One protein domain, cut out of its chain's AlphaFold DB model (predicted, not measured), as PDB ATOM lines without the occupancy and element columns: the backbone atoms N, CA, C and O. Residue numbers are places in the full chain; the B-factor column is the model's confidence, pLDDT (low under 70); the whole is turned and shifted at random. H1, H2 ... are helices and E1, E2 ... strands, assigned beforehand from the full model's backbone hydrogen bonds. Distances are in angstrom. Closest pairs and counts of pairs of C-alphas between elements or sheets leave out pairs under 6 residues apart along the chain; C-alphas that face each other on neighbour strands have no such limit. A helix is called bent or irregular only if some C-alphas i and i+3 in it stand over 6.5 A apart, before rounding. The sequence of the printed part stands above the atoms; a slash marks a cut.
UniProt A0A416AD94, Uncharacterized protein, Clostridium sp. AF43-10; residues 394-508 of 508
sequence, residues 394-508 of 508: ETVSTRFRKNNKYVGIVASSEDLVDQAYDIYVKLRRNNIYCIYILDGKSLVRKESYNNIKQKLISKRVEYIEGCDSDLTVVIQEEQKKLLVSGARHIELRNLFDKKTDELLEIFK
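Overview. This is residues 394 to 508 of the 508 residues of an uncharacterized protein of Clostridium sp. AF43-10 (UniProt A0A416AD94). A strongly twisted sheet of five parallel strands makes the core, with two helices, H2 and H3, over one face of it. H1 grazes the sheet near E2, while the short H4 and H5 follow the edge strand E5 and lie near H2. The 115 printed residues hold five named helices and five named strands, in the order H1 E1 H2 E2 H3 E3 E4 E5 H4 H5, and the sheet runs E3 E2 E1 E4 E5. The class is mixed, helices and strands; the whole is compact, with a radius of gyration of the C-alphas of 13.3 A and spans of 37 by 34 by 28 A.

Arrangement. Begin at H1, residues 394 to 403, which only grazes the sheet with residues 397 to 403. E1, residues 405 to 410, H2, residues 414 to 429, and E2, residues 432 to 438, form a strand-helix-strand unit, two parallel neighbour strands with a helix between, and its crossover is right-handed. Look at N 407 and O 433, 2.9 A apart, between E1 and E2. H3, residues 446 to 459, and E3, residues 463 to 465, make a second right-handed unit with E2; N 464 and O 436 are 3.0 A apart. H2 and H3 lie on the same face of the sheet, as two layers, helices on one face of a sheet. H2 has a height over the sheet of 8.5 A. H2 touches H3 with residues 414 to 417 alone, at a steep tilt of 40 degrees, the same way; the closest C-alphas, of Glu 414 and Ile 452, are 5.1 A apart. Next find E4, residues 473 to 476, beside E1, with N 475 and O 408 at 2.8 A, and E5, residues 488 to 491, beside E4, with N 474 and O 488 at 2.9 A. H4, residues 492 to 495, only grazes the sheet. H5, residues 500 to 506, is not on it, and is close to but not clearly touching H2, with C-alphas 426 and 500 at 6.8 A. In H1 and H3 every O i to N i+4 pair is within hydrogen-bond range; H2 has 10 of 12, H5 2 of 3, and H4 is too short for such a pair.

Along the chain. Find C-alpha 394 at (-35.260, -6.584, 40.591), where H1 begins; it is 14.0 A long. E1 measures 16.2 A and E2 19.0 A. H2, 22.9 A long, is irregular: C-alphas 419 and 422 are 7.2 A apart, and it has a kink of 41 degrees near residue 422. H3 begins at C-alpha 446, (-36.444, 13.888, 58.336), and is 20.0 A long. E3 spans 6.9 A, E4 9.8 A, E5 10.2 A and H4 5.5 A. H5, 10.2 A long, ends at C-alpha 506, (-18.950, 12.613, 29.598).

Size, cuts and confidence. The two C-alphas farthest apart, of Lys 446 and Asp 501, are 38.0 A apart. The printed part has no cut, and its last residue, 508, is the chain's last. The link from E4 to E5, 11 residues, is long. The model's confidence is under 70 at residues 394 to 395, 441 to 447 and 479 to 481, against a mean pLDDT of the printed part of 87.1.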
ATOM      1  N   GLU A 394     -36.688  -6.292  40.609       56.72
ATOM      2  CA  GLU A 394     -35.260  -6.584  40.591       56.72
ATOM      3  C   GLU A 394     -34.781  -7.248  39.298       56.72
ATOM      4  O   GLU A 394     -33.675  -6.944  38.862       56.72
ATOM      5  N   THR A 395     -35.569  -8.102  38.633       59.72
ATOM      6  CA  THR A 395     -35.118  -8.776  37.402       59.72
ATOM      7  C   THR A 395     -34.846  -7.790  36.261       59.72
ATOM      8  O   THR A 395     -33.785  -7.852  35.630       59.72
ATOM      9  N   VAL A 396     -35.751  -6.839  36.012       70.94
ATOM     10  CA  VAL A 396     -35.574  -5.840  34.943       70.94
ATOM     11  C   VAL A 396     -34.536  -4.797  35.337       70.94
ATOM     12  O   VAL A 396     -33.655  -4.485  34.531       70.94
ATOM     13  N   SER A 397     -34.548  -4.360  36.598       76.81
ATOM     14  CA  SER A 397     -33.494  -3.499  37.146       76.81
ATOM     15  C   SER A 397     -32.104  -4.128  37.000       76.81
ATOM     16  O   SER A 397     -31.178  -3.477  36.523       76.81
ATOM     17  N   THR A 398     -31.948  -5.411  37.333       81.69
ATOM     18  CA  THR A 398     -30.677  -6.144  37.219       81.69
ATOM     19  C   THR A 398     -30.218  -6.236  35.769       81.69
ATOM     20  O   THR A 398     -29.039  -6.022  35.479       81.69
ATOM     21  N   ARG A 399     -31.140  -6.504  34.834       83.44
ATOM     22  CA  ARG A 399     -30.832  -6.505  33.397       83.44
ATOM     23  C   ARG A 399     -30.311  -5.142  32.945       83.44
ATOM     24  O   ARG A 399     -29.281  -5.087  32.275       83.44
ATOM     25  N   PHE A 400     -30.975  -4.053  33.330       88.50
ATOM     26  CA  PHE A 400     -30.526  -2.709  32.972       88.50
ATOM     27  C   PHE A 400     -29.167  -2.380  33.590       88.50
ATOM     28  O   PHE A 400     -28.285  -1.955  32.849       88.50
ATOM     29  N   ARG A 401     -28.946  -2.665  34.881       88.50
ATOM     30  CA  ARG A 401     -27.639  -2.480  35.550       88.50
ATOM     31  C   ARG A 401     -26.510  -3.234  34.854       88.50
ATOM     32  O   ARG A 401     -25.413  -2.710  34.721       88.50
ATOM     33  N   LYS A 402     -26.778  -4.457  34.396       85.56
ATOM     34  CA  LYS A 402     -25.788  -5.294  33.714       85.56
ATOM     35  C   LYS A 402     -25.446  -4.786  32.312       85.56
ATOM     36  O   LYS A 402     -24.289  -4.847  31.906       85.56
ATOM     37  N   ASN A 403     -26.453  -4.346  31.563       84.94
ATOM     38  CA  ASN A 403     -26.310  -4.034  30.140       84.94
ATOM     39  C   ASN A 403     -26.012  -2.552  29.865       84.94
ATOM     40  O   ASN A 403     -25.634  -2.206  28.748       84.94
ATOM     41  N   ASN A 404     -26.180  -1.681  30.864       89.88
ATOM     42  CA  ASN A 404     -26.087  -0.233  30.716       89.88
ATOM     43  C   ASN A 404     -25.126   0.365  31.733       89.88
ATOM     44  O   ASN A 404     -24.903  -0.176  32.813       89.88
ATOM     45  N   LYS A 405     -24.621   1.562  31.426       93.56
ATOM     46  CA  LYS A 405     -23.943   2.379  32.433       93.56
ATOM     47  C   LYS A 405     -24.966   2.778  33.502       93.56
ATOM     48  O   LYS A 405     -25.973   3.409  33.179       93.56
ATOM     49  N   TYR A 406     -24.713   2.384  34.749       95.00
ATOM     50  CA  TYR A 406     -25.616   2.620  35.874       95.00
ATOM     51  C   TYR A 406     -25.233   3.904  36.611       95.00
ATOM     52  O   TYR A 406     -24.111   4.036  37.112       95.00
ATOM     53  N   VAL A 407     -26.154   4.865  36.625       95.69
ATOM     54  CA  VAL A 407     -25.920   6.246  37.052       95.69
ATOM     55  C   VAL A 407     -26.941   6.651  38.106       95.69
ATOM     56  O   VAL A 407     -28.143   6.479  37.917       95.69
ATOM     57  N   GLY A 408     -26.474   7.261  39.188       95.00
ATOM     58  CA  GLY A 408     -27.332   7.756  40.257       95.00
ATOM     59  C   GLY A 408     -27.233   9.266  40.425       95.00
ATOM     60  O   GLY A 408     -26.131   9.794  40.558       95.00
ATOM     61  N   ILE A 409     -28.368   9.963  40.441       94.81
ATOM     62  CA  ILE A 409     -28.463  11.393  40.763       94.81
ATOM     63  C   ILE A 409     -28.871  11.537  42.228       94.81
ATOM     64  O   ILE A 409     -29.972  11.141  42.607       94.81
ATOM     65  N   VAL A 410     -28.014  12.126  43.061       92.75
ATOM     66  CA  VAL A 410     -28.311  12.334  44.485       92.75
ATOM     67  C   VAL A 410     -29.391  13.405  44.646       92.75
ATOM     68  O   VAL A 410     -29.151  14.586  44.400       92.75
ATOM     69  N   ALA A 411     -30.579  12.998  45.093       91.75
ATOM     70  CA  ALA A 411     -31.724  13.866  45.346       91.75
ATOM     71  C   ALA A 411     -31.562  14.589  46.692       91.75
ATOM     72  O   ALA A 411     -32.023  14.127  47.735       91.75
ATOM     73  N   SER A 412     -30.865  15.727  46.682       88.38
ATOM     74  CA  SER A 412     -30.500  16.456  47.903       88.38
ATOM     75  C   SER A 412     -31.540  17.492  48.368       88.38
ATOM     76  O   SER A 412     -31.487  17.929  49.527       88.38
ATOM     77  N   SER A 413     -32.437  17.907  47.467       89.81
ATOM     78  CA  SER A 413     -33.499  18.903  47.642       89.81
ATOM     79  C   SER A 413     -34.583  18.715  46.568       89.81
ATOM     80  O   SER A 413     -34.354  18.047  45.559       89.81
ATOM     81  N   GLU A 414     -35.766  19.304  46.768       92.94
ATOM     82  CA  GLU A 414     -36.851  19.259  45.773       92.94
ATOM     83  C   GLU A 414     -36.480  19.996  44.476       92.94
ATOM     84  O   GLU A 414     -36.775  19.503  43.387       92.94
ATOM     85  N   ASP A 415     -35.776  21.125  44.595       91.19
ATOM     86  CA  ASP A 415     -35.305  21.921  43.458       91.19
ATOM     87  C   ASP A 415     -34.283  21.156  42.616       91.19
ATOM     88  O   ASP A 415     -34.295  21.243  41.390       91.19
ATOM     89  N   LEU A 416     -33.410  20.364  43.247       90.06
ATOM     90  CA  LEU A 416     -32.443  19.553  42.513       90.06
ATOM     91  C   LEU A 416     -33.141  18.471  41.691       90.06
ATOM     92  O   LEU A 416     -32.744  18.213  40.553       90.06
ATOM     93  N   VAL A 417     -34.200  17.863  42.234       94.56
ATOM     94  CA  VAL A 417     -35.016  16.906  41.475       94.56
ATOM     95  C   VAL A 417     -35.563  17.570  40.211       94.56
ATOM     96  O   VAL A 417     -35.466  16.973  39.141       94.56
ATOM     97  N   ASP A 418     -36.064  18.806  40.308       95.12
ATOM     98  CA  ASP A 418     -36.523  19.580  39.147       95.12
ATOM     99  C   ASP A 418     -35.391  19.873  38.152       95.12
ATOM    100  O   ASP A 418     -35.526  19.581  36.965       95.12
ATOM    101  N   GLN A 419     -34.271  20.419  38.628       92.69
ATOM    102  CA  GLN A 419     -33.148  20.837  37.781       92.69
ATOM    103  C   GLN A 419     -32.498  19.664  37.039       92.69
ATOM    104  O   GLN A 419     -32.054  19.808  35.901       92.69
ATOM    105  N   ALA A 420     -32.435  18.492  37.673       94.62
ATOM    106  CA  ALA A 420     -31.813  17.308  37.094       94.62
ATOM    107  C   ALA A 420     -32.761  16.489  36.198       94.62
ATOM    108  O   ALA A 420     -32.300  15.556  35.539       94.62
ATOM    109  N   TYR A 421     -34.056  16.822  36.141       95.75
ATOM    110  CA  TYR A 421     -35.059  16.020  35.429       95.75
ATOM    111  C   TYR A 421     -34.738  15.860  33.938       95.75
ATOM    112  O   TYR A 421     -34.767  14.751  33.403       95.75
ATOM    113  N   ASP A 422     -34.347  16.943  33.268       94.75
ATOM    114  CA  ASP A 422     -33.996  16.892  31.846       94.75
ATOM    115  C   ASP A 422     -32.753  16.030  31.590       94.75
ATOM    116  O   ASP A 422     -32.670  15.341  30.574       94.75
ATOM    117  N   ILE A 423     -31.792  16.034  32.520       95.44
ATOM    118  CA  ILE A 423     -30.609  15.170  32.458       95.44
ATOM    119  C   ILE A 423     -31.038  13.710  32.631       95.44
ATOM    120  O   ILE A 423     -30.671  12.877  31.805       95.44
ATOM    121  N   TYR A 424     -31.864  13.409  33.639       95.81
ATOM    122  CA  TYR A 424     -32.425  12.075  33.874       95.81
ATOM    123  C   TYR A 424     -33.095  11.509  32.610       95.81
ATOM    124  O   TYR A 424     -32.764  10.404  32.173       95.81
ATOM    125  N   VAL A 425     -33.972  12.289  31.968       94.50
ATOM    126  CA  VAL A 425     -34.669  11.872  30.739       94.50
ATOM    127  C   VAL A 425     -33.691  11.674  29.579       94.50
ATOM    128  O   VAL A 425     -33.759  10.653  28.893       94.50
ATOM    129  N   LYS A 426     -32.765  12.618  29.352       93.94
ATOM    130  CA  LYS A 426     -31.773  12.526  28.265       93.94
ATOM    131  C   LYS A 426     -30.894  11.286  28.401       93.94
ATOM    132  O   LYS A 426     -30.669  10.609  27.403       93.94
ATOM    133  N   LEU A 427     -30.424  10.976  29.609       95.12
ATOM    134  CA  LEU A 427     -29.597   9.794  29.856       95.12
ATOM    135  C   LEU A 427     -30.375   8.509  29.555       95.12
ATOM    136  O   LEU A 427     -29.908   7.681  28.772       95.12
ATOM    137  N   ARG A 428     -31.599   8.374  30.079       94.12
ATOM    138  CA  ARG A 428     -32.418   7.173  29.848       94.12
ATOM    139  C   ARG A 428     -32.764   6.973  28.378       94.12
ATOM    140  O   ARG A 428     -32.635   5.855  27.891       94.12
ATOM    141  N   ARG A 429     -33.096   8.038  27.642       92.94
ATOM    142  CA  ARG A 429     -33.345   7.986  26.185       92.94
ATOM    143  C   ARG A 429     -32.129   7.589  25.351       92.94
ATOM    144  O   ARG A 429     -32.288   7.243  24.192       92.94
ATOM    145  N   ASN A 430     -30.931   7.634  25.926       92.06
ATOM    146  CA  ASN A 430     -29.684   7.254  25.267       92.06
ATOM    147  C   ASN A 430     -29.048   6.019  25.923       92.06
ATOM    148  O   ASN A 430     -27.826   5.896  25.975       92.06
ATOM    149  N   ASN A 431     -29.883   5.105  26.431       92.50
ATOM    150  CA  ASN A 431     -29.456   3.806  26.962       92.50
ATOM    151  C   ASN A 431     -28.465   3.913  28.141       92.50
ATOM    152  O   ASN A 431     -27.552   3.104  28.292       92.50
ATOM    153  N   ILE A 432     -28.618   4.945  28.975       94.50
ATOM    154  CA  ILE A 432     -27.908   5.078  30.250       94.50
ATOM    155  C   ILE A 432     -28.932   4.884  31.363       94.50
ATOM    156  O   ILE A 432     -29.898   5.644  31.474       94.50
ATOM    157  N   TYR A 433     -28.722   3.867  32.200       95.19
ATOM    158  CA  TYR A 433     -29.641   3.539  33.280       95.19
ATOM    159  C   TYR A 433     -29.451   4.516  34.435       95.19
ATOM    160  O   TYR A 433     -28.632   4.313  35.327       95.19
ATOM    161  N   CYS A 434     -30.179   5.628  34.359       95.50
ATOM    162  CA  CYS A 434     -30.126   6.704  35.331       95.50
ATOM    163  C   CYS A 434     -31.315   6.637  36.293       95.50
ATOM    164  O   CYS A 434     -32.458   6.585  35.840       95.50
ATOM    165  N   ILE A 435     -31.048   6.679  37.598       95.69
ATOM    166  CA  ILE A 435     -32.048   6.742  38.673       95.69
ATOM    167  C   ILE A 435     -31.727   7.883  39.642       95.69
ATOM    168  O   ILE A 435     -30.597   8.378  39.680       95.69
ATOM    169  N   TYR A 436     -32.695   8.284  40.459       95.50
ATOM    170  CA  TYR A 436     -32.423   9.140  41.613       95.50
ATOM    171  C   TYR A 436     -32.030   8.315  42.844       95.50
ATOM    172  O   TYR A 436     -32.474   7.184  43.036       95.50
ATOM    173  N   ILE A 437     -31.213   8.904  43.709       93.00
ATOM    174  CA  ILE A 437     -30.804   8.336  44.992       93.00
ATOM    175  C   ILE A 437     -31.335   9.241  46.094       93.00
ATOM    176  O   ILE A 437     -30.941  10.405  46.190       93.00
ATOM    177  N   LEU A 438     -32.201   8.698  46.943       91.06
ATOM    178  CA  LEU A 438     -32.641   9.347  48.166       91.06
ATOM    179  C   LEU A 438     -31.846   8.779  49.349       91.06
ATOM    180  O   LEU A 438     -32.210   7.760  49.936       91.06
ATOM    181  N   ASP A 439     -30.744   9.438  49.700       83.44
ATOM    182  CA  ASP A 439     -29.918   9.029  50.837       83.44
ATOM    183  C   ASP A 439     -30.333   9.750  52.129       83.44
ATOM    184  O   ASP A 439     -30.165  10.962  52.278       83.44
ATOM    185  N   GLY A 440     -30.826   8.978  53.098       71.50
ATOM    186  CA  GLY A 440     -31.210   9.485  54.413       71.50
ATOM    187  C   GLY A 440     -30.038   9.962  55.274       71.50
ATOM    188  O   GLY A 440     -30.266  10.763  56.178       71.50
ATOM    189  N   LYS A 441     -28.799   9.519  55.006       66.25
ATOM    190  CA  LYS A 441     -27.609   9.916  55.784       66.25
ATOM    191  C   LYS A 441     -27.110  11.313  55.414       66.25
ATOM    192  O   LYS A 441     -26.685  12.061  56.291       66.25
ATOM    193  N   SER A 442     -27.195  11.690  54.138       60.12
ATOM    194  CA  SER A 442     -26.805  13.020  53.641       60.12
ATOM    195  C   SER A 442     -27.804  14.145  53.967       60.12
ATOM    196  O   SER A 442     -27.512  15.328  53.747       60.12
ATOM    197  N   LEU A 443     -28.988  13.809  54.492       61.16
ATOM    198  CA  LEU A 443     -30.060  14.761  54.781       61.16
ATOM    199  C   LEU A 443     -30.120  15.113  56.273       61.16
ATOM    200  O   LEU A 443     -30.325  14.269  57.136       61.16
ATOM    201  N   VAL A 444     -30.006  16.410  56.577       55.03
ATOM    202  CA  VAL A 444     -29.931  16.937  57.955       55.03
ATOM    203  C   VAL A 444     -31.261  16.797  58.721       55.03
ATOM    204  O   VAL A 444     -31.270  16.809  59.951       55.03
ATOM    205  N   ARG A 445     -32.407  16.686  58.024       63.81
ATOM    206  CA  ARG A 445     -33.749  16.633  58.638       63.81
ATOM    207  C   ARG A 445     -34.670  15.614  57.960       63.81
ATOM    208  O   ARG A 445     -34.765  15.565  56.738       63.81
ATOM    209  N   LYS A 446     -35.440  14.881  58.776       62.69
ATOM    210  CA  LYS A 446     -36.444  13.888  58.336       62.69
ATOM    211  C   LYS A 446     -37.586  14.493  57.505       62.69
ATOM    212  O   LYS A 446     -38.104  13.841  56.609       62.69
ATOM    213  N   GLU A 447     -37.965  15.738  57.785       65.38
ATOM    214  CA  GLU A 447     -38.989  16.458  57.013       65.38
ATOM    215  C   GLU A 447     -38.540  16.691  55.563       65.38
ATOM    216  O   GLU A 447     -39.289  16.420  54.629       65.38
ATOM    217  N   SER A 448     -37.269  17.054  55.361       80.69
ATOM    218  CA  SER A 448     -36.680  17.194  54.026       80.69
ATOM    219  C   SER A 448     -36.670  15.869  53.259       80.69
ATOM    220  O   SER A 448     -36.975  15.861  52.073       80.69
ATOM    221  N   TYR A 449     -36.396  14.744  53.930       87.81
ATOM    222  CA  TYR A 449     -36.447  13.411  53.314       87.81
ATOM    223  C   TYR A 449     -37.823  13.097  52.722       87.81
ATOM    224  O   TYR A 449     -37.937  12.716  51.559       87.81
ATOM    225  N   ASN A 450     -38.878  13.288  53.519       90.06
ATOM    226  CA  ASN A 450     -40.240  12.994  53.087       90.06
ATOM    227  C   ASN A 450     -40.684  13.912  51.946       90.06
ATOM    228  O   ASN A 450     -41.298  13.426  51.000       90.06
ATOM    229  N   ASN A 451     -40.345  15.202  51.996       92.75
ATOM    230  CA  ASN A 451     -40.704  16.137  50.931       92.75
ATOM    231  C   ASN A 451     -40.003  15.785  49.612       92.75
ATOM    232  O   ASN A 451     -40.661  15.700  48.577       92.75
ATOM    233  N   ILE A 452     -38.704  15.466  49.647       93.88
ATOM    234  CA  ILE A 452     -37.965  15.016  48.455       93.88
ATOM    235  C   ILE A 452     -38.556  13.705  47.922       93.88
ATOM    236  O   ILE A 452     -38.764  13.575  46.718       93.88
ATOM    237  N   LYS A 453     -38.899  12.750  48.797       94.81
ATOM    238  CA  LYS A 453     -39.570  11.505  48.393       94.81
ATOM    239  C   LYS A 453     -40.892  11.781  47.675       94.81
ATOM    240  O   LYS A 453     -41.128  11.238  46.597       94.81
ATOM    241  N   GLN A 454     -41.735  12.652  48.230       95.62
ATOM    242  CA  GLN A 454     -42.987  13.055  47.580       95.62
ATOM    243  C   GLN A 454     -42.731  13.764  46.248       95.62
ATOM    244  O   GLN A 454     -43.442  13.507  45.276       95.62
ATOM    245  N   LYS A 455     -41.681  14.584  46.156       96.50
ATOM    246  CA  LYS A 455     -41.269  15.223  44.907       96.50
ATOM    247  C   LYS A 455     -40.878  14.196  43.843       96.50
ATOM    248  O   LYS A 455     -41.411  14.274  42.738       96.50
ATOM    249  N   LEU A 456     -40.037  13.214  44.170       96.56
ATOM    250  CA  LEU A 456     -39.645  12.118  43.270       96.56
ATOM    251  C   LEU A 456     -40.870  11.336  42.769       96.56
ATOM    252  O   LEU A 456     -41.020  11.118  41.566       96.56
ATOM    253  N   ILE A 457     -41.797  11.000  43.674       96.06
ATOM    254  CA  ILE A 457     -43.065  10.336  43.336       96.06
ATOM    255  C   ILE A 457     -43.906  11.213  42.397       96.06
ATOM    256  O   ILE A 457     -44.383  10.733  41.372       96.06
ATOM    257  N   SER A 458     -44.057  12.505  42.701       96.12
ATOM    258  CA  SER A 458     -44.837  13.444  41.880       96.12
ATOM    259  C   SER A 458     -44.227  13.679  40.495       96.12
ATOM    260  O   SER A 458     -44.953  13.880  39.525       96.12
ATOM    261  N   LYS A 459     -42.894  13.603  40.387       95.94
ATOM    262  CA  LYS A 459     -42.146  13.676  39.126       95.94
ATOM    263  C   LYS A 459     -42.115  12.373  38.353       95.94
ATOM    264  O   LYS A 459     -41.683  12.377  37.204       95.94
ATOM    265  N   ARG A 460     -42.592  11.293  38.974       95.50
ATOM    266  CA  ARG A 460     -42.688   9.958  38.388       95.50
ATOM    267  C   ARG A 460     -41.357   9.450  37.854       95.50
ATOM    268  O   ARG A 460     -41.279   8.854  36.786       95.50
ATOM    269  N   VAL A 461     -40.307   9.718  38.615       95.06
ATOM    270  CA  VAL A 461     -38.960   9.240  38.324       95.06
ATOM    271  C   VAL A 461     -38.674   7.988  39.137       95.06
ATOM    272  O   VAL A 461     -39.199   7.799  40.235       95.06
ATOM    273  N   GLU A 462     -37.832   7.130  38.582       94.81
ATOM    274  CA  GLU A 462     -37.300   5.970  39.287       94.81
ATOM    275  C   GLU A 462     -36.256   6.410  40.320       94.81
ATOM    276  O   GLU A 462     -35.381   7.231  40.014       94.81
ATOM    277  N   TYR A 463     -36.344   5.876  41.538       94.00
ATOM    278  CA  TYR A 463     -35.398   6.173  42.608       94.00
ATOM    279  C   TYR A 463     -35.189   4.981  43.541       94.00
ATOM    280  O   TYR A 463     -36.057   4.119  43.664       94.00
ATOM    281  N   ILE A 464     -34.053   4.983  44.236       91.81
ATOM    282  CA  ILE A 464     -33.758   4.074  45.348       91.81
ATOM    283  C   ILE A 464     -33.598   4.856  46.652       91.81
ATOM    284  O   ILE A 464     -33.214   6.029  46.648       91.81
ATOM    285  N   GLU A 465     -33.881   4.200  47.775       88.62
ATOM    286  CA  GLU A 465     -33.588   4.715  49.114       88.62
ATOM    287  C   GLU A 465     -32.266   4.113  49.608       88.62
ATOM    288  O   GLU A 465     -32.093   2.895  49.606       88.62
ATOM    289  N   GLY A 466     -31.332   4.959  50.042       83.12
ATOM    290  CA  GLY A 466     -29.967   4.541  50.372       83.12
ATOM    291  C   GLY A 466     -29.048   4.496  49.150       83.12
ATOM    292  O   GLY A 466     -29.269   5.206  48.174       83.12
ATOM    293  N   CYS A 467     -27.981   3.703  49.224       76.00
ATOM    294  CA  CYS A 467     -26.949   3.638  48.193       76.00
ATOM    295  C   CYS A 467     -26.806   2.220  47.639       76.00
ATOM    296  O   CYS A 467     -26.861   1.254  48.396       76.00
ATOM    297  N   ASP A 468     -26.560   2.123  46.337       84.69
ATOM    298  CA  ASP A 468     -26.272   0.882  45.622       84.69
ATOM    299  C   ASP A 468     -24.781   0.855  45.249       84.69
ATOM    300  O   ASP A 468     -24.263   1.817  44.676       84.69
ATOM    301  N   SER A 469     -24.071  -0.210  45.624       84.62
ATOM    302  CA  SER A 469     -22.634  -0.349  45.364       84.62
ATOM    303  C   SER A 469     -22.303  -0.552  43.888       84.62
ATOM    304  O   SER A 469     -21.159  -0.326  43.500       84.62
ATOM    305  N   ASP A 470     -23.278  -0.946  43.067       89.25
ATOM    306  CA  ASP A 470     -23.066  -1.238  41.648       89.25
ATOM    307  C   ASP A 470     -23.083   0.029  40.774       89.25
ATOM    308  O   ASP A 470     -22.874  -0.034  39.559       89.25
ATOM    309  N   LEU A 471     -23.348   1.201  41.366       91.50
ATOM    310  CA  LEU A 471     -23.345   2.477  40.657       91.50
ATOM    311  C   LEU A 471     -21.972   2.758  40.044       91.50
ATOM    312  O   LEU A 471     -20.962   2.886  40.729       91.50
ATOM    313  N   THR A 472     -21.953   2.952  38.729       94.06
ATOM    314  CA  THR A 472     -20.722   3.279  37.995       94.06
ATOM    315  C   THR A 472     -20.428   4.778  37.993       94.06
ATOM    316  O   THR A 472     -19.270   5.193  37.904       94.06
ATOM    317  N   VAL A 473     -21.471   5.610  38.096       94.69
ATOM    318  CA  VAL A 473     -21.363   7.072  38.146       94.69
ATOM    319  C   VAL A 473     -22.348   7.640  39.163       94.69
ATOM    320  O   VAL A 473     -23.517   7.256  39.191       94.69
ATOM    321  N   VAL A 474     -21.893   8.609  39.953       93.56
ATOM    322  CA  VAL A 474     -22.718   9.351  40.911       93.56
ATOM    323  C   VAL A 474     -22.688  10.831  40.554       93.56
ATOM    324  O   VAL A 474     -21.629  11.461  40.543       93.56
ATOM    325  N   ILE A 475     -23.861  11.387  40.273       93.19
ATOM    326  CA  ILE A 475     -24.078  12.803  39.995       93.19
ATOM    327  C   ILE A 475     -24.572  13.466  41.280       93.19
ATOM    328  O   ILE A 475     -25.595  13.062  41.834       93.19
ATOM    329  N   GLN A 476     -23.858  14.478  41.761       90.44
ATOM    330  CA  GLN A 476     -24.173  15.132  43.035       90.44
ATOM    331  C   GLN A 476     -23.708  16.591  43.084       90.44
ATOM    332  O   GLN A 476     -22.993  17.061  42.200       90.44
ATOM    333  N   GLU A 477     -24.114  17.322  44.118       86.25
ATOM    334  CA  GLU A 477     -23.613  18.673  44.390       86.25
ATOM    335  C   GLU A 477     -22.256  18.630  45.106       86.25
ATOM    336  O   GLU A 477     -21.976  17.726  45.892       86.25
ATOM    337  N   GLU A 478     -21.425  19.654  44.896       72.44
ATOM    338  CA  GLU A 478     -20.070  19.763  45.465       72.44
ATOM    339  C   GLU A 478     -20.044  19.631  47.005       72.44
ATOM    340  O   GLU A 478     -19.108  19.069  47.579       72.44
ATOM    341  N   GLN A 479     -21.103  20.103  47.675       64.75
ATOM    342  CA  GLN A 479     -21.208  20.175  49.137       64.75
ATOM    343  C   GLN A 479     -21.822  18.930  49.800       64.75
ATOM    344  O   GLN A 479     -21.763  18.810  51.023       64.75
ATOM    345  N   LYS A 480     -22.403  17.996  49.035       63.69
ATOM    346  CA  LYS A 480     -23.046  16.781  49.561       63.69
ATOM    347  C   LYS A 480     -22.488  15.562  48.842       63.69
ATOM    348  O   LYS A 480     -22.918  15.230  47.743       63.69
ATOM    349  N   LYS A 481     -21.508  14.911  49.472       67.88
ATOM    350  CA  LYS A 481     -20.803  13.766  48.894       67.88
ATOM    351  C   LYS A 481     -21.352  12.466  49.459       67.88
ATOM    352  O   LYS A 481     -20.948  12.042  50.539       67.88
ATOM    353  N   LEU A 482     -22.234  11.824  48.704       78.44
ATOM    354  CA  LEU A 482     -22.388  10.382  48.797       78.44
ATOM    355  C   LEU A 482     -21.120   9.762  48.204       78.44
ATOM    356  O   LEU A 482     -20.724  10.090  47.082       78.44
ATOM    357  N   LEU A 483     -20.449   8.917  48.979       79.12
ATOM    358  CA  LEU A 483     -19.256   8.205  48.537       79.12
ATOM    359  C   LEU A 483     -19.652   6.784  48.172       79.12
ATOM    360  O   LEU A 483     -20.196   6.061  49.003       79.12
ATOM    361  N   VAL A 484     -19.355   6.399  46.934       82.06
ATOM    362  CA  VAL A 484     -19.611   5.052  46.429       82.06
ATOM    363  C   VAL A 484     -18.299   4.521  45.892       82.06
ATOM    364  O   VAL A 484     -17.711   5.095  44.977       82.06
ATOM    365  N   SER A 485     -17.792   3.464  46.522       82.31
ATOM    366  CA  SER A 485     -16.500   2.889  46.155       82.31
ATOM    367  C   SER A 485     -16.522   2.427  44.697       82.31
ATOM    368  O   SER A 485     -17.445   1.737  44.283       82.31
ATOM    369  N   GLY A 486     -15.513   2.819  43.917       83.94
ATOM    370  CA  GLY A 486     -15.406   2.456  42.500       83.94
ATOM    371  C   GLY A 486     -16.257   3.292  41.535       83.94
ATOM    372  O   GLY A 486     -16.051   3.185  40.327       83.94
ATOM    373  N   ALA A 487     -17.144   4.164  42.027       90.25
ATOM    374  CA  ALA A 487     -17.949   5.034  41.175       90.25
ATOM    375  C   ALA A 487     -17.191   6.306  40.761       90.25
ATOM    376  O   ALA A 487     -16.477   6.932  41.550       90.25
ATOM    377  N   ARG A 488     -17.400   6.761  39.521       93.12
ATOM    378  CA  ARG A 488     -16.963   8.097  39.085       93.12
ATOM    379  C   ARG A 488     -17.933   9.150  39.624       93.12
ATOM    380  O   ARG A 488     -19.128   9.077  39.366       93.12
ATOM    381  N   HIS A 489     -17.427  10.174  40.303       91.69
ATOM    382  CA  HIS A 489     -18.259  11.271  40.806       91.69
ATOM    383  C   HIS A 489     -18.247  12.464  39.847       91.69
ATOM    384  O   HIS A 489     -17.184  12.913  39.415       91.69
ATOM    385  N   ILE A 490     -19.430  12.980  39.519       92.75
ATOM    386  CA  ILE A 490     -19.624  14.121  38.622       92.75
ATOM    387  C   ILE A 490     -20.436  15.184  39.353       92.75
ATOM    388  O   ILE A 490     -21.473  14.897  39.948       92.75
ATOM    389  N   GLU A 491     -19.976  16.430  39.295       91.56
ATOM    390  CA  GLU A 491     -20.756  17.544  39.822       91.56
ATOM    391  C   GLU A 491     -21.919  17.874  38.888       91.56
ATOM    392  O   GLU A 491     -21.709  18.122  37.698       91.56
ATOM    393  N   LEU A 492     -23.135  17.936  39.434       89.38
ATOM    394  CA  LEU A 492     -24.356  18.188  38.665       89.38
ATOM    395  C   LEU A 492     -24.276  19.484  37.839       89.38
ATOM    396  O   LEU A 492     -24.675  19.492  36.678       89.38
ATOM    397  N   ARG A 493     -23.673  20.548  38.392       89.75
ATOM    398  CA  ARG A 493     -23.490  21.834  37.693       89.75
ATOM    399  C   ARG A 493     -22.737  21.711  36.369       89.75
ATOM    400  O   ARG A 493     -22.988  22.482  35.452       89.75
ATOM    401  N   ASN A 494     -21.847  20.722  36.253       90.06
ATOM    402  CA  ASN A 494     -21.058  20.494  35.044       90.06
ATOM    403  C   ASN A 494     -21.876  19.824  33.936       90.06
ATOM    404  O   ASN A 494     -21.355  19.644  32.840       90.06
ATOM    405  N   LEU A 495     -23.115  19.418  34.214       91.06
ATOM    406  CA  LEU A 495     -24.015  18.783  33.255       91.06
ATOM    407  C   LEU A 495     -25.097  19.741  32.742       91.06
ATOM    408  O   LEU A 495     -25.726  19.450  31.725       91.06
ATOM    409  N   PHE A 496     -25.314  20.872  33.415       88.81
ATOM    410  CA  PHE A 496     -26.296  21.860  32.979       88.81
ATOM    411  C   PHE A 496     -25.916  22.485  31.635       88.81
ATOM    412  O   PHE A 496     -24.743  22.559  31.271       88.81
ATOM    413  N   ASP A 497     -26.945  22.865  30.874       86.38
ATOM    414  CA  ASP A 497     -26.871  23.488  29.544       86.38
ATOM    415  C   ASP A 497     -26.156  22.680  28.448       86.38
ATOM    416  O   ASP A 497     -26.108  23.098  27.289       86.38
ATOM    417  N   LYS A 498     -25.660  21.480  28.767       87.19
ATOM    418  CA  LYS A 498     -25.032  20.598  27.791       87.19
ATOM    419  C   LYS A 498     -26.050  20.032  26.813       87.19
ATOM    420  O   LYS A 498     -27.145  19.564  27.171       87.19
ATOM    421  N   LYS A 499     -25.646  20.026  25.544       87.94
ATOM    422  CA  LYS A 499     -26.357  19.289  24.496       87.94
ATOM    423  C   LYS A 499     -26.242  17.788  24.751       87.94
ATOM    424  O   LYS A 499     -25.334  17.341  25.446       87.94
ATOM    425  N   THR A 500     -27.157  17.011  24.174       86.88
ATOM    426  CA  THR A 500     -27.183  15.552  24.347       86.88
ATOM    427  C   THR A 500     -25.830  14.923  24.011       86.88
ATOM    428  O   THR A 500     -25.287  14.226  24.855       86.88
ATOM    429  N   ASP A 501     -25.220  15.253  22.871       88.12
ATOM    430  CA  ASP A 501     -23.927  14.671  22.470       88.12
ATOM    431  C   ASP A 501     -22.795  14.980  23.462       88.12
ATOM    432  O   ASP A 501     -21.991  14.108  23.791       88.12
ATOM    433  N   GLU A 502     -22.762  16.204  23.995       89.94
ATOM    434  CA  GLU A 502     -21.781  16.624  25.001       89.94
ATOM    435  C   GLU A 502     -21.988  15.914  26.340       89.94
ATOM    436  O   GLU A 502     -21.015  15.594  27.022       89.94
ATOM    437  N   LEU A 503     -23.248  15.679  26.730       89.81
ATOM    438  CA  LEU A 503     -23.570  14.861  27.897       89.81
ATOM    439  C   LEU A 503     -23.066  13.441  27.679       89.81
ATOM    440  O   LEU A 503     -22.321  12.939  28.512       89.81
ATOM    441  N   LEU A 504     -23.419  12.807  26.562       88.50
ATOM    442  CA  LEU A 504     -23.051  11.418  26.297       88.50
ATOM    443  C   LEU A 504     -21.539  11.210  26.267       88.50
ATOM    444  O   LEU A 504     -21.079  10.193  26.772       88.50
ATOM    445  N   GLU A 505     -20.762  12.171  25.768       89.69
ATOM    446  CA  GLU A 505     -19.296  12.096  25.790       89.69
ATOM    447  C   GLU A 505     -18.722  12.035  27.213       89.69
ATOM    448  O   GLU A 505     -17.738  11.346  27.459       89.69
ATOM    449  N   ILE A 506     -19.361  12.690  28.187       88.62
ATOM    450  CA  ILE A 506     -18.950  12.613  29.598       88.62
ATOM    451  C   ILE A 506     -19.168  11.203  30.159       88.62
ATOM    452  O   ILE A 506     -18.407  10.766  31.029       88.62
ATOM    453  N   PHE A 507     -20.206  10.516  29.674       88.62
ATOM    454  CA  PHE A 507     -20.593   9.169  30.084       88.62
ATOM    455  C   PHE A 507     -20.063   8.074  29.156       88.62
ATOM    456  O   PHE A 507     -20.406   6.916  29.385       88.62
ATOM    457  N   LYS A 508     -19.218   8.367  28.166       79.94
ATOM    458  CA  LYS A 508     -18.352   7.352  27.552       79.94
ATOM    459  C   LYS A 508     -17.204   7.072  28.515       79.94
ATOM    460  O   LYS A 508     -17.064   5.883  28.884       79.94
TER     461      LYS A 508